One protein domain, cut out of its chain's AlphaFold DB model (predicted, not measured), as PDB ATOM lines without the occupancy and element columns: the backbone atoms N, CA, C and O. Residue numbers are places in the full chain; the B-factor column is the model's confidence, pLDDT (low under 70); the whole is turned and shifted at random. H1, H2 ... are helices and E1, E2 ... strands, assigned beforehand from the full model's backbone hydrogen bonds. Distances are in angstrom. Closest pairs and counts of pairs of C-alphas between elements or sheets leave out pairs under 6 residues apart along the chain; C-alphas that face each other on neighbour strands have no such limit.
ATOM      1  N   GLU A  35     173.759 147.062 122.526       37.12
ATOM      2  CA  GLU A  35     174.242 148.063 121.567       37.12
ATOM      3  C   GLU A  35     175.669 148.507 121.948       37.12
ATOM      4  O   GLU A  35     175.996 148.539 123.137       37.12
ATOM      5  N   PRO A  36     176.542 148.867 120.981       38.72
ATOM      6  CA  PRO A  36     177.888 149.343 121.287       38.72
ATOM      7  C   PRO A  36     177.834 150.592 122.173       38.72
ATOM      8  O   PRO A  36     177.260 151.624 121.812       38.72
ATOM      9  N   LEU A  37     178.420 150.469 123.361       44.53
ATOM     10  CA  LEU A  37     178.228 151.398 124.461       44.53
ATOM     11  C   LEU A  37     178.923 152.737 124.222       44.53
ATOM     12  O   LEU A  37     180.080 152.815 123.811       44.53
ATOM     13  N   ARG A  38     178.213 153.825 124.540       43.81
ATOM     14  CA  ARG A  38     178.827 155.149 124.693       43.81
ATOM     15  C   ARG A  38     179.760 155.115 125.906       43.81
ATOM     16  O   ARG A  38     179.407 154.547 126.942       43.81
ATOM     17  N   SER A  39     180.926 155.746 125.767       44.03
ATOM     18  CA  SER A  39     181.942 155.929 126.812       44.03
ATOM     19  C   SER A  39     181.321 156.168 128.193       44.03
ATOM     20  O   SER A  39     180.434 157.014 128.340       44.03
ATOM     21  N   ALA A  40     181.782 155.436 129.213       47.97
ATOM     22  CA  ALA A  40     181.397 155.725 130.589       47.97
ATOM     23  C   ALA A  40     181.837 157.149 130.960       47.97
ATOM     24  O   ALA A  40     182.961 157.525 130.627       47.97
ATOM     25  N   PRO A  41     180.986 157.949 131.629       48.66
ATOM     26  CA  PRO A  41     181.451 159.193 132.214       48.66
ATOM     27  C   PRO A  41     182.632 158.918 133.151       48.66
ATOM     28  O   PRO A  41     182.684 157.904 133.851       48.66
ATOM     29  N   PHE A  42     183.596 159.821 133.059       57.06
ATOM     30  CA  PHE A  42     184.937 159.709 133.599       57.06
ATOM     31  C   PHE A  42     184.960 159.848 135.146       57.06
ATOM     32  O   PHE A  42     184.034 160.408 135.720       57.06
ATOM     33  N   CYS A  43     185.986 159.271 135.792       54.97
ATOM     34  CA  CYS A  43     186.225 159.105 137.237       54.97
ATOM     35  C   CYS A  43     185.336 159.888 138.230       54.97
ATOM     36  O   CYS A  43     185.282 161.118 138.246       54.97
ATOM     37  N   VAL A  44     184.751 159.152 139.177       56.00
ATOM     38  CA  VAL A  44     183.966 159.702 140.284       56.00
ATOM     39  C   VAL A  44     184.867 159.924 141.497       56.00
ATOM     40  O   VAL A  44     185.498 158.990 141.973       56.00
ATOM     41  N   ILE A  45     184.858 161.141 142.042       56.34
ATOM     42  CA  ILE A  45     185.179 161.361 143.455       56.34
ATOM     43  C   ILE A  45     183.921 161.952 144.067       56.34
ATOM     44  O   ILE A  45     183.726 163.170 144.087       56.34
ATOM     45  N   GLY A  46     183.031 161.087 144.546       57.44
ATOM     46  CA  GLY A  46     181.902 161.562 145.330       57.44
ATOM     47  C   GLY A  46     182.412 162.236 146.602       57.44
ATOM     48  O   GLY A  46     183.456 161.867 147.146       57.44
ATOM     49  N   THR A  47     181.716 163.258 147.092       70.69
ATOM     50  CA  THR A  47     182.075 163.776 148.416       70.69
ATOM     51  C   THR A  47     181.743 162.702 149.450       70.69
ATOM     52  O   THR A  47     180.765 161.978 149.284       70.69
ATOM     53  N   GLU A  48     182.520 162.596 150.530       74.88
ATOM     54  CA  GLU A  48     182.284 161.593 151.589       74.88
ATOM     55  C   GLU A  48     180.837 161.598 152.124       74.88
ATOM     56  O   GLU A  48     180.339 160.578 152.593       74.88
ATOM     57  N   ARG A  49     180.161 162.753 152.027       83.50
ATOM     58  CA  ARG A  49     178.790 162.996 152.496       83.50
ATOM     59  C   ARG A  49     177.715 162.760 151.437       83.50
ATOM     60  O   ARG A  49     176.534 162.769 151.773       83.50
ATOM     61  N   THR A  50     178.085 162.587 150.169       86.44
ATOM     62  CA  THR A  50     177.112 162.318 149.109       86.44
ATOM     63  C   THR A  50     176.450 160.974 149.400       86.44
ATOM     64  O   THR A  50     177.130 159.962 149.581       86.44
ATOM     65  N   ARG A  51     175.117 160.962 149.469       89.62
ATOM     66  CA  ARG A  51     174.342 159.732 149.633       89.62
ATOM     67  C   ARG A  51     174.158 159.075 148.272       89.62
ATOM     68  O   ARG A  51     173.756 159.742 147.323       89.62
ATOM     69  N   VAL A  52     174.430 157.781 148.186       90.56
ATOM     70  CA  VAL A  52     174.276 156.974 146.977       90.56
ATOM     71  C   VAL A  52     173.280 155.844 147.197       90.56
ATOM     72  O   VAL A  52     173.137 155.354 148.313       90.56
ATOM     73  N   GLU A  53     172.592 155.450 146.134       90.81
ATOM     74  CA  GLU A  53     171.599 154.373 146.103       90.81
ATOM     75  C   GLU A  53     171.761 153.534 144.828       90.81
ATOM     76  O   GLU A  53     172.402 153.970 143.863       90.81
ATOM     77  N   LEU A  54     171.165 152.338 144.816       92.00
ATOM     78  CA  LEU A  54     171.115 151.474 143.635       92.00
ATOM     79  C   LEU A  54     170.516 152.202 142.418       92.00
ATOM     80  O   LEU A  54     169.425 152.774 142.458       92.00
ATOM     81  N   ALA A  55     171.252 152.159 141.312       89.25
ATOM     82  CA  ALA A  55     170.846 152.674 140.005       89.25
ATOM     83  C   ALA A  55     170.599 151.556 138.979       89.25
ATOM     84  O   ALA A  55     170.288 151.825 137.820       89.25
ATOM     85  N   CYS A  56     170.769 150.311 139.408       86.88
ATOM     86  CA  CYS A  56     170.740 149.114 138.591       86.88
ATOM     87  C   CYS A  56     169.908 148.028 139.288       86.88
ATOM     88  O   CYS A  56     169.450 148.213 140.418       86.88
ATOM     89  N   SER A  57     169.686 146.907 138.612       87.62
ATOM     90  CA  SER A  57     169.073 145.737 139.235       87.62
ATOM     91  C   SER A  57     170.138 144.938 139.984       87.62
ATOM     92  O   SER A  57     171.239 144.754 139.468       87.62
ATOM     93  N   ALA A  58     169.807 144.452 141.181       88.81
ATOM     94  CA  ALA A  58     170.700 143.653 142.013       88.81
ATOM     95  C   ALA A  58     170.073 142.288 142.318       88.81
ATOM     96  O   ALA A  58     168.897 142.210 142.675       88.81
ATOM     97  N   TYR A  59     170.860 141.221 142.199       85.25
ATOM     98  CA  TYR A  59     170.404 139.850 142.422       85.25
ATOM     99  C   TYR A  59     171.450 139.053 143.185       85.25
ATOM    100  O   TYR A  59     172.619 139.042 142.810       85.25
ATOM    101  N   LYS A  60     171.026 138.338 144.231       84.81
ATOM    102  CA  LYS A  60     171.880 137.331 144.863       84.81
ATOM    103  C   LYS A  60     172.021 136.126 143.946       84.81
ATOM    104  O   LYS A  60     171.020 135.601 143.457       84.81
ATOM    105  N   LEU A  61     173.254 135.686 143.747       79.94
ATOM    106  CA  LEU A  61     173.566 134.506 142.957       79.94
ATOM    107  C   LEU A  61     173.652 133.269 143.862       79.94
ATOM    108  O   LEU A  61     174.052 133.383 145.022       79.94
ATOM    109  N   PRO A  62     173.286 132.079 143.352       72.62
ATOM    110  CA  PRO A  62     173.388 130.836 144.108       72.62
ATOM    111  C   PRO A  62     174.810 130.242 144.123       72.62
ATOM    112  O   PRO A  62     175.003 129.163 144.679       72.62
ATOM    113  N   TRP A  63     175.786 130.922 143.519       75.06
ATOM    114  CA  TRP A  63     177.206 130.564 143.507       75.06
ATOM    115  C   TRP A  63     178.070 131.729 144.014       75.06
ATOM    116  O   TRP A  63     177.590 132.858 144.155       75.06
ATOM    117  N   SER A  64     179.331 131.433 144.330       75.06
ATOM    118  CA  SER A  64     180.313 132.393 144.836       75.06
ATOM    119  C   SER A  64     180.888 133.277 143.733       75.06
ATOM    120  O   SER A  64     180.827 132.933 142.555       75.06
ATOM    121  N   ALA A  65     181.431 134.436 144.117       71.75
ATOM    122  CA  ALA A  65     182.059 135.346 143.162       71.75
ATOM    123  C   ALA A  65     183.470 134.889 142.763       71.75
ATOM    124  O   ALA A  65     183.990 135.318 141.739       71.75
ATOM    125  N   ASP A  66     184.056 134.036 143.596       68.81
ATOM    126  CA  ASP A  66     185.414 133.525 143.584       68.81
ATOM    127  C   ASP A  66     185.431 132.014 143.868       68.81
ATOM    128  O   ASP A  66     184.457 131.422 144.346       68.81
ATOM    129  N   GLU A  67     186.559 131.367 143.574       60.69
ATOM    130  CA  GLU A  67     186.757 129.933 143.830       60.69
ATOM    131  C   GLU A  67     186.851 129.595 145.332       60.69
ATOM    132  O   GLU A  67     186.736 128.428 145.711       60.69
ATOM    133  N   GLU A  68     187.035 130.600 146.197       61.25
ATOM    134  CA  GLU A  68     187.205 130.433 147.649       61.25
ATOM    135  C   GLU A  68     185.891 130.132 148.394       61.25
ATOM    136  O   GLU A  68     185.911 129.677 149.542       61.25
ATOM    137  N   GLY A  69     184.748 130.274 147.718       61.59
ATOM    138  CA  GLY A  69     183.429 129.972 148.265       61.59
ATOM    139  C   GLY A  69     182.832 131.145 149.048       61.59
ATOM    140  O   GLY A  69     183.495 131.838 149.807       61.59
ATOM    141  N   GLY A  70     181.530 131.371 148.875       69.06
ATOM    142  CA  GLY A  70     180.843 132.558 149.383       69.06
ATOM    143  C   GLY A  70     179.518 132.801 148.662       69.06
ATOM    144  O   GLY A  70     179.102 132.001 147.826       69.06
ATOM    145  N   SER A  71     178.836 133.899 148.987       83.31
ATOM    146  CA  SER A  71     177.698 134.383 148.196       83.31
ATOM    147  C   SER A  71     178.193 135.451 147.227       83.31
ATOM    148  O   SER A  71     179.182 136.134 147.487       83.31
ATOM    149  N   ALA A  72     177.478 135.632 146.122       87.38
ATOM    150  CA  ALA A  72     177.731 136.726 145.199       87.38
ATOM    151  C   ALA A  72     176.477 137.558 144.961       87.38
ATOM    152  O   ALA A  72     175.347 137.091 145.136       87.38
ATOM    153  N   VAL A  73     176.692 138.801 144.543       90.06
ATOM    154  CA  VAL A  73     175.639 139.676 144.032       90.06
ATOM    155  C   VAL A  73     175.995 140.115 142.622       90.06
ATOM    156  O   VAL A  73     177.063 140.673 142.386       90.06
ATOM    157  N   ALA A  74     175.071 139.880 141.696       87.81
ATOM    158  CA  ALA A  74     175.095 140.423 140.349       87.81
ATOM    159  C   ALA A  74     174.417 141.793 140.325       87.81
ATOM    160  O   ALA A  74     173.277 141.937 140.772       87.81
ATOM    161  N   LEU A  75     175.101 142.774 139.748       89.69
ATOM    162  CA  LEU A  75     174.594 144.109 139.461       89.69
ATOM    163  C   LEU A  75     174.483 144.275 137.945       89.69
ATOM    164  O   LEU A  75     175.475 144.120 137.231       89.69
ATOM    165  N   TYR A  76     173.284 144.594 137.456       85.25
ATOM    166  CA  TYR A  76     173.013 144.765 136.030       85.25
ATOM    167  C   TYR A  76     172.368 146.114 135.728       85.25
ATOM    168  O   TYR A  76     171.252 146.409 136.167       85.25
ATOM    169  N   GLN A  77     173.066 146.930 134.942       82.62
ATOM    170  CA  GLN A  77     172.585 148.227 134.483       82.62
ATOM    171  C   GLN A  77     172.130 148.099 133.025       82.62
ATOM    172  O   GLN A  77     172.953 147.998 132.119       82.62
ATOM    173  N   GLY A  78     170.809 148.092 132.815       68.25
ATOM    174  CA  GLY A  78     170.202 147.799 131.513       68.25
ATOM    175  C   GLY A  78     170.486 148.838 130.426       68.25
ATOM    176  O   GLY A  78     170.861 148.465 129.321       68.25
ATOM    177  N   ASP A  79     170.367 150.140 130.724       72.50
ATOM    178  CA  ASP A  79     170.465 151.182 129.678       72.50
ATOM    179  C   ASP A  79     171.851 151.278 129.017       72.50
ATOM    180  O   ASP A  79     171.991 151.822 127.924       72.50
ATOM    181  N   ARG A  80     172.894 150.812 129.706       66.88
ATOM    182  CA  ARG A  80     174.283 150.781 129.239       66.88
ATOM    183  C   ARG A  80     174.836 149.364 129.241       66.88
ATOM    184  O   ARG A  80     176.050 149.226 129.183       66.88
ATOM    185  N   ASP A  81     173.978 148.357 129.348       71.06
ATOM    186  CA  ASP A  81     174.323 146.941 129.290       71.06
ATOM    187  C   ASP A  81     175.604 146.565 130.056       71.06
ATOM    188  O   ASP A  81     176.532 145.964 129.515       71.06
ATOM    189  N   ARG A  82     175.679 146.980 131.325       77.31
ATOM    190  CA  ARG A  82     176.853 146.743 132.177       77.31
ATOM    191  C   ARG A  82     176.546 145.703 133.217       77.31
ATOM    192  O   ARG A  82     175.460 145.705 133.797       77.31
ATOM    193  N   PHE A  83     177.548 144.895 133.513       80.44
ATOM    194  CA  PHE A  83     177.454 143.850 134.509       80.44
ATOM    195  C   PHE A  83     178.670 143.879 135.433       80.44
ATOM    196  O   PHE A  83     179.799 144.033 134.973       80.44
ATOM    197  N   VAL A  84     178.418 143.746 136.733       86.38
ATOM    198  CA  VAL A  84     179.440 143.607 137.776       86.38
ATOM    199  C   VAL A  84     178.988 142.516 138.741       86.38
ATOM    200  O   VAL A  84     177.828 142.492 139.149       86.38
ATOM    201  N   GLN A  85     179.909 141.640 139.131       89.19
ATOM    202  CA  GLN A  85     179.696 140.634 140.166       89.19
ATOM    203  C   GLN A  85     180.544 140.984 141.387       89.19
ATOM    204  O   GLN A  85     181.752 141.189 141.268       89.19
ATOM    205  N   LEU A  86     179.901 141.069 142.549       91.31
ATOM    206  CA  LEU A  86     180.544 141.357 143.827       91.31
ATOM    207  C   LEU A  86     180.597 140.099 144.689       91.31
ATOM    208  O   LEU A  86     179.609 139.357 144.738       91.31
ATOM    209  N   SER A  87     181.693 139.909 145.431       91.69
ATOM    210  CA  SER A  87     181.656 139.053 146.617       91.69
ATOM    211  C   SER A  87     180.654 139.640 147.610       91.69
ATOM    212  O   SER A  87     180.517 140.861 147.739       91.69
ATOM    213  N   TRP A  88     179.890 138.774 148.270       90.12
ATOM    214  CA  TRP A  88     178.819 139.206 149.154       90.12
ATOM    215  C   TRP A  88     178.700 138.312 150.394       90.12
ATOM    216  O   TRP A  88     178.755 137.084 150.276       90.12
ATOM    217  N   PRO A  89     178.460 138.883 151.587       88.75
ATOM    218  CA  PRO A  89     178.203 138.091 152.782       88.75
ATOM    219  C   PRO A  89     176.913 137.280 152.653       88.75
ATOM    220  O   PRO A  89     175.853 137.813 152.314       88.75
ATOM    221  N   ILE A  90     176.975 135.994 153.000       81.50
ATOM    222  CA  ILE A  90     175.844 135.057 152.890       81.50
ATOM    223  C   ILE A  90     174.609 135.577 153.647       81.50
ATOM    224  O   ILE A  90     173.499 135.602 153.104       81.50
ATOM    225  N   GLU A  91     174.810 136.043 154.881       83.31
ATOM    226  CA  GLU A  91     173.729 136.431 155.794       83.31
ATOM    227  C   GLU A  91     173.159 137.836 155.531       83.31
ATOM    228  O   GLU A  91     172.102 138.179 156.056       83.31
ATOM    229  N   THR A  92     173.810 138.660 154.705       85.38
ATOM    230  CA  THR A  92     173.375 140.045 154.462       85.38
ATOM    231  C   THR A  92     172.469 140.127 153.240       85.38
ATOM    232  O   THR A  92     172.875 139.737 152.148       85.38
ATOM    233  N   GLY A  93     171.247 140.639 153.388       84.12
ATOM    234  CA  GLY A  93     170.365 140.952 152.256       84.12
ATOM    235  C   GLY A  93     170.844 142.153 151.422       84.12
ATOM    236  O   GLY A  93     171.943 142.674 151.616       84.12
ATOM    237  N   LEU A  94     170.043 142.561 150.434       86.75
ATOM    238  CA  LEU A  94     170.381 143.662 149.513       86.75
ATOM    239  C   LEU A  94     169.971 145.042 150.048       86.75
ATOM    240  O   LEU A  94     170.278 146.065 149.433       86.75
ATOM    241  N   GLU A  95     169.327 145.094 151.215       87.12
ATOM    242  CA  GLU A  95     168.697 146.300 151.756       87.12
ATOM    243  C   GLU A  95     169.717 147.422 151.992       87.12
ATOM    244  O   GLU A  95     169.389 148.603 151.903       87.12
ATOM    245  N   VAL A  96     170.976 147.058 152.250       85.50
ATOM    246  CA  VAL A  96     172.095 147.991 152.431       85.50
ATOM    247  C   VAL A  96     172.348 148.868 151.198       85.50
ATOM    248  O   VAL A  96     172.702 150.040 151.337       85.50
ATOM    249  N   LEU A  97     172.123 148.332 149.995       83.12
ATOM    250  CA  LEU A  97     172.250 149.067 148.735       83.12
ATOM    251  C   LEU A  97     170.950 149.810 148.373       83.12
ATOM    252  O   LEU A  97     170.997 150.870 147.744       83.12
ATOM    253  N   GLU A  98     169.795 149.278 148.785       83.69
ATOM    254  CA  GLU A  98     168.466 149.838 148.489       83.69
ATOM    255  C   GLU A  98     168.118 151.057 149.354       83.69
ATOM    256  O   GLU A  98     167.527 152.018 148.868       83.69
ATOM    257  N   GLN A  99     168.498 151.054 150.636       84.94
ATOM    258  CA  GLN A  99     168.194 152.149 151.571       84.94
ATOM    259  C   GLN A  99     169.010 153.421 151.292       84.94
ATOM    260  O   GLN A  99     168.698 154.502 151.809       84.94
ATOM    261  N   GLY A 100     170.063 153.285 150.489       83.56
ATOM    262  CA  GLY A 100     171.051 154.307 150.201       83.56
ATOM    263  C   GLY A 100     171.908 154.678 151.415       83.56
ATOM    264  O   GLY A 100     171.447 154.739 152.554       83.56
ATOM    265  N   MET A 101     173.184 154.969 151.186       90.75
ATOM    266  CA  MET A 101     174.132 155.339 152.239       90.75
ATOM    267  C   MET A 101     175.084 156.426 151.767       90.75
ATOM    268  O   MET A 101     175.296 156.615 150.575       90.75
ATOM    269  N   GLU A 102     175.651 157.169 152.714       91.81
ATOM    270  CA  GLU A 102     176.779 158.054 152.417       91.81
ATOM    271  C   GLU A 102     177.957 157.227 151.900       91.81
ATOM    272  O   GLU A 102     178.223 156.143 152.426       91.81
ATOM    273  N   ILE A 103     178.676 157.753 150.907       90.62
ATOM    274  CA  ILE A 103     179.814 157.066 150.277       90.62
ATOM    275  C   ILE A 103     180.832 156.588 151.318       90.62
ATOM    276  O   ILE A 103     181.239 155.428 151.272       90.62
ATOM    277  N   ALA A 104     181.175 157.423 152.307       90.62
ATOM    278  CA  ALA A 104     182.106 157.050 153.374       90.62
ATOM    279  C   ALA A 104     181.624 155.832 154.177       90.62
ATOM    280  O   ALA A 104     182.391 154.924 154.494       90.62
ATOM    281  N   ARG A 105     180.327 155.805 154.509       94.12
ATOM    282  CA  ARG A 105     179.726 154.732 155.309       94.12
ATOM    283  C   ARG A 105     179.611 153.445 154.503       94.12
ATOM    284  O   ARG A 105     179.884 152.384 155.051       94.12
ATOM    285  N   LEU A 106     179.264 153.543 153.219       93.81
ATOM    286  CA  LEU A 106     179.229 152.396 152.315       93.81
ATOM    287  C   LEU A 106     180.627 151.800 152.116       93.81
ATOM    288  O   LEU A 106     180.773 150.587 152.194       93.81
ATOM    289  N   ALA A 107     181.655 152.636 151.950       93.44
ATOM    290  CA  ALA A 107     183.042 152.190 151.838       93.44
ATOM    291  C   ALA A 107     183.501 151.424 153.090       93.44
ATOM    292  O   ALA A 107     184.003 150.309 152.980       93.44
ATOM    293  N   VAL A 108     183.270 151.978 154.287       95.25
ATOM    294  CA  VAL A 108     183.586 151.288 155.553       95.25
ATOM    295  C   VAL A 108     182.803 149.984 155.680       95.25
ATOM    296  O   VAL A 108     183.354 148.980 156.128       95.25
ATOM    297  N   TRP A 109     181.532 149.983 155.277       95.12
ATOM    298  CA  TRP A 109     180.704 148.784 155.316       95.12
ATOM    299  C   TRP A 109     181.224 147.700 154.362       95.12
ATOM    300  O   TRP A 109     181.334 146.555 154.791       95.12
ATOM    301  N   PHE A 110     181.618 148.045 153.130       95.06
ATOM    302  CA  PHE A 110     182.220 147.093 152.190       95.06
ATOM    303  C   PHE A 110     183.505 146.476 152.737       95.06
ATOM    304  O   PHE A 110     183.638 145.258 152.709       95.06
ATOM    305  N   THR A 111     184.404 147.288 153.302       94.50
ATOM    306  CA  THR A 111     185.636 146.774 153.918       94.50
ATOM    307  C   THR A 111     185.351 145.891 155.131       94.50
ATOM    308  O   THR A 111     185.985 144.862 155.294       94.50
ATOM    309  N   GLY A 112     184.397 146.268 155.987       94.06
ATOM    310  CA  GLY A 112     184.075 145.503 157.195       94.06
ATOM    311  C   GLY A 112     183.317 144.194 156.950       94.06
ATOM    312  O   GLY A 112     183.149 143.425 157.891       94.06
ATOM    313  N   ASN A 113     182.833 143.967 155.727       92.19
ATOM    314  CA  ASN A 113     182.066 142.780 155.339       92.19
ATOM    315  C   ASN A 113     182.697 142.050 154.142       92.19
ATOM    316  O   ASN A 113     182.006 141.290 153.472       92.19
ATOM    317  N   ASP A 114     183.971 142.319 153.839       90.94
ATOM    318  CA  ASP A 114     184.721 141.665 152.758       90.94
ATOM    319  C   ASP A 114     183.996 141.682 151.393       90.94
ATOM    320  O   ASP A 114     184.099 140.765 150.572       90.94
ATOM    321  N   VAL A 115     183.245 142.758 151.130       93.00
ATOM    322  CA  VAL A 115     182.612 142.990 149.827       93.00
ATOM    323  C   VAL A 115     183.669 143.522 148.880       93.00
ATOM    324  O   VAL A 115     184.298 144.552 149.142       93.00
ATOM    325  N   SER A 116     183.853 142.832 147.764       92.00
ATOM    326  CA  SER A 116     184.894 143.135 146.800       92.00
ATOM    327  C   SER A 116     184.459 142.848 145.367       92.00
ATOM    328  O   SER A 116     183.530 142.081 145.112       92.00
ATOM    329  N   TRP A 117     185.157 143.462 144.420       90.62
ATOM    330  CA  TRP A 117     185.097 143.130 143.004       90.62
ATOM    331  C   TRP A 117     186.514 142.837 142.520       90.62
ATOM    332  O   TRP A 117     187.336 143.751 142.461       90.62
ATOM    333  N   GLY A 118     186.821 141.567 142.240       83.44
ATOM    334  CA  GLY A 118     188.172 141.142 141.851       83.44
ATOM    335  C   GLY A 118     189.253 141.631 142.827       83.44
ATOM    336  O   GLY A 118     190.273 142.164 142.406       83.44
ATOM    337  N   GLY A 119     188.982 141.540 144.135       86.44
ATOM    338  CA  GLY A 119     189.880 141.992 145.205       86.44
ATOM    339  C   GLY A 119     189.779 143.478 145.577       86.44
ATOM    340  O   GLY A 119     190.301 143.879 146.617       86.44
ATOM    341  N   VAL A 120     189.074 144.310 144.801       90.56
ATOM    342  CA  VAL A 120     188.902 145.738 145.118       90.56
ATOM    343  C   VAL A 120     187.748 145.940 146.090       90.56
ATOM    344  O   VAL A 120     186.619 145.564 145.792       90.56
ATOM    345  N   THR A 121     188.010 146.583 147.229       93.19
ATOM    346  CA  THR A 121     187.023 146.862 148.289       93.19
ATOM    347  C   THR A 121     187.032 148.340 148.708       93.19
ATOM    348  O   THR A 121     187.789 149.158 148.184       93.19
ATOM    349  N   GLY A 122     186.175 148.700 149.664       92.25
ATOM    350  CA  GLY A 122     186.183 149.998 150.323       92.25
ATOM    351  C   GLY A 122     185.837 151.154 149.394       92.25
ATOM    352  O   GLY A 122     184.904 151.082 148.592       92.25
ATOM    353  N   ARG A 123     186.580 152.257 149.528       89.44
ATOM    354  CA  ARG A 123     186.308 153.488 148.782       89.44
ATOM    355  C   ARG A 123     186.496 153.333 147.262       89.44
ATOM    356  O   ARG A 123     185.564 153.705 146.547       89.44
ATOM    357  N   PRO A 124     187.593 152.728 146.764       89.06
ATOM    358  CA  PRO A 124     187.754 152.463 145.334       89.06
ATOM    359  C   PRO A 124     186.603 151.653 144.731       89.06
ATOM    360  O   PRO A 124     186.146 151.961 143.631       89.06
ATOM    361  N   LEU A 125     186.073 150.666 145.466       92.31
ATOM    362  CA  LEU A 125     184.918 149.891 145.012       92.31
ATOM    363  C   LEU A 125     183.667 150.765 144.856       92.31
ATOM    364  O   LEU A 125     182.980 150.673 143.842       92.31
ATOM    365  N   VAL A 126     183.369 151.636 145.826       91.69
ATOM    366  CA  VAL A 126     182.214 152.546 145.724       91.69
ATOM    367  C   VAL A 126     182.351 153.471 144.513       91.69
ATOM    368  O   VAL A 126     181.400 153.609 143.743       91.69
ATOM    369  N   ASP A 127     183.527 154.072 144.312       87.38
ATOM    370  CA  ASP A 127     183.762 154.981 143.186       87.38
ATOM    371  C   ASP A 127     183.656 154.248 141.831       87.38
ATOM    372  O   ASP A 127     183.039 154.771 140.896       87.38
ATOM    373  N   LEU A 128     184.150 153.005 141.738       88.81
ATOM    374  CA  LEU A 128     183.952 152.129 140.577       88.81
ATOM    375  C   LEU A 128     182.463 151.861 140.315       88.81
ATOM    376  O   LEU A 128     181.983 152.062 139.199       88.81
ATOM    377  N   LEU A 129     181.697 151.471 141.335       90.62
ATOM    378  CA  LEU A 129     180.264 151.211 141.186       90.62
ATOM    379  C   LEU A 129     179.494 152.453 140.713       90.62
ATOM    380  O   LEU A 129     178.597 152.331 139.874       90.62
ATOM    381  N   ILE A 130     179.854 153.654 141.178       88.38
ATOM    382  CA  ILE A 130     179.246 154.897 140.678       88.38
ATOM    383  C   ILE A 130     179.655 155.152 139.221       88.38
ATOM    384  O   ILE A 130     178.801 155.441 138.381       88.38
ATOM    385  N   ARG A 131     180.944 155.007 138.884       84.25
ATOM    386  CA  ARG A 131     181.459 155.200 137.516       84.25
ATOM    387  C   ARG A 131     180.757 154.289 136.511       84.25
ATOM    388  O   ARG A 131     180.369 154.720 135.417       84.25
ATOM    389  N   HIS A 132     180.555 153.028 136.884       83.75
ATOM    390  CA  HIS A 132     179.844 152.081 136.037       83.75
ATOM    391  C   HIS A 132     178.327 152.304 136.048       83.75
ATOM    392  O   HIS A 132     177.652 151.785 135.168       83.75
ATOM    393  N   GLY A 133     177.798 153.181 136.904       85.81
ATOM    394  CA  GLY A 133     176.374 153.508 136.973       85.81
ATOM    395  C   GLY A 133     175.558 152.464 137.729       85.81
ATOM    396  O   GLY A 133     174.347 152.402 137.546       85.81
ATOM    397  N   MET A 134     176.212 151.650 138.558       89.44
ATOM    398  CA  MET A 134     175.553 150.717 139.474       89.44
ATOM    399  C   MET A 134     174.987 151.447 140.692       89.44
ATOM    400  O   MET A 134     173.928 151.081 141.205       89.44
ATOM    401  N   LEU A 135     175.671 152.515 141.104       90.75
ATOM    402  CA  LEU A 135     175.232 153.458 142.123       90.75
ATOM    403  C   LEU A 135     175.015 154.842 141.502       90.75
ATOM    404  O   LEU A 135     175.739 155.254 140.596       90.75
ATOM    405  N   LYS A 136     174.035 155.581 142.019       87.94
ATOM    406  CA  LYS A 136     173.774 156.986 141.668       87.94
ATOM    407  C   LYS A 136     173.605 157.820 142.927       87.94
ATOM    408  O   LYS A 136     173.278 157.291 143.985       87.94
ATOM    409  N   GLY A 137     173.778 159.130 142.801       85.94
ATOM    410  CA  GLY A 137     173.478 160.059 143.885       85.94
ATOM    411  C   GLY A 137     171.986 160.148 144.194       85.94
ATOM    412  O   GLY A 137     171.169 160.264 143.277       85.94
ATOM    413  N   SER A 138     171.644 160.142 145.480       82.50
ATOM    414  CA  SER A 138     170.295 160.411 145.974       82.50
ATOM    415  C   SER A 138     170.149 161.924 146.192       82.50
ATOM    416  O   SER A 138     170.638 162.484 147.174       82.50
TER     417      SER A 138
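What this domain is: This is residues 35 to 138 of the 251 residues of an uncharacterized protein of Streptomyces nojiriensis (UniProt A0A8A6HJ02). A three-strand antiparallel sheet, E2 E3 E4, twisted and open, forms a wall on one side, and two helices set steeply to each other, H2 and H3, make the other side. A two-strand ribbon, E1 with E5, lies across one end, with the one-turn helix H1 beside E1, and the tail of residues 35 to 50 runs along the outside. The printed part has 104 residues with five named strands and three named helices, in the order E1 E2 E3 E4 H1 H2 H3 E5. The class is mixed, helices and strands, though under half of the residues are in named elements. The whole is compact, with a radius of gyration of the C-alphas of 13.0 A and spans of 35 by 34 by 23 A.

How they stand to each other: Residues 35 to 50 hold no named element. E1, residues 51 to 54, is the antiparallel neighbour of E5, residues 135 to 137, with N 53 and O 136 2.9 A apart, within hydrogen-bond range. E1 runs on into E2, residues 57 to 61, at 66 degrees. E2 forms a hairpin with E3, residues 71 to 77, where N 59 and O 74 are 2.9 A apart. E3 forms another hairpin with E4, residues 82 to 88, where N 75 and O 84 are 2.8 A apart. E2, E3 and E4 form a meander, each strand the antiparallel neighbour of the one before; their sheet is only just strongly twisted, its C-alphas lying up to 4.3 A off the best plane. H1, residues 95 to 98, is not on this sheet; its closest C-alpha pair with E1 is Leu 54 and Leu 97, 5.8 A. Residues 101 to 102 pair antiparallel with residues 51 to 52 of E1. H2, residues 103 to 112, touches H3, residues 122 to 132, at a steep tilt of 58 degrees, opposite ways; their closest C-alphas, Ala 107 and Gly 122, are 4.1 A apart. H3 only grazes the three-strand sheet, with its residues 125 to 132. The closest C-alphas of H3 and E5 are Leu 129 and Leu 135, 5.6 A apart. Every O i to N i+4 pair is within hydrogen-bond range in H2 and H3; H1 is too short for such a pair.

Where its parts are: E1 begins at C-alpha 51, (174.342, 159.732, 149.633). E3 measures 20.1 A from first to last C-alpha and E4 18.7 A. H2 measures 14.1 A, and H3 15.8 A. E5 ends at C-alpha 137, (173.478, 160.059, 143.885).

The domain as a whole: The C-alphas farthest apart, those of Pro 36 and Glu 91, are 37.1 A apart. The printed part has no cut, and no link between named elements is long. Mean pLDDT of the printed part is 81.0, with values under 70 at residues 35 to 46, 66 to 70, 78 and 80.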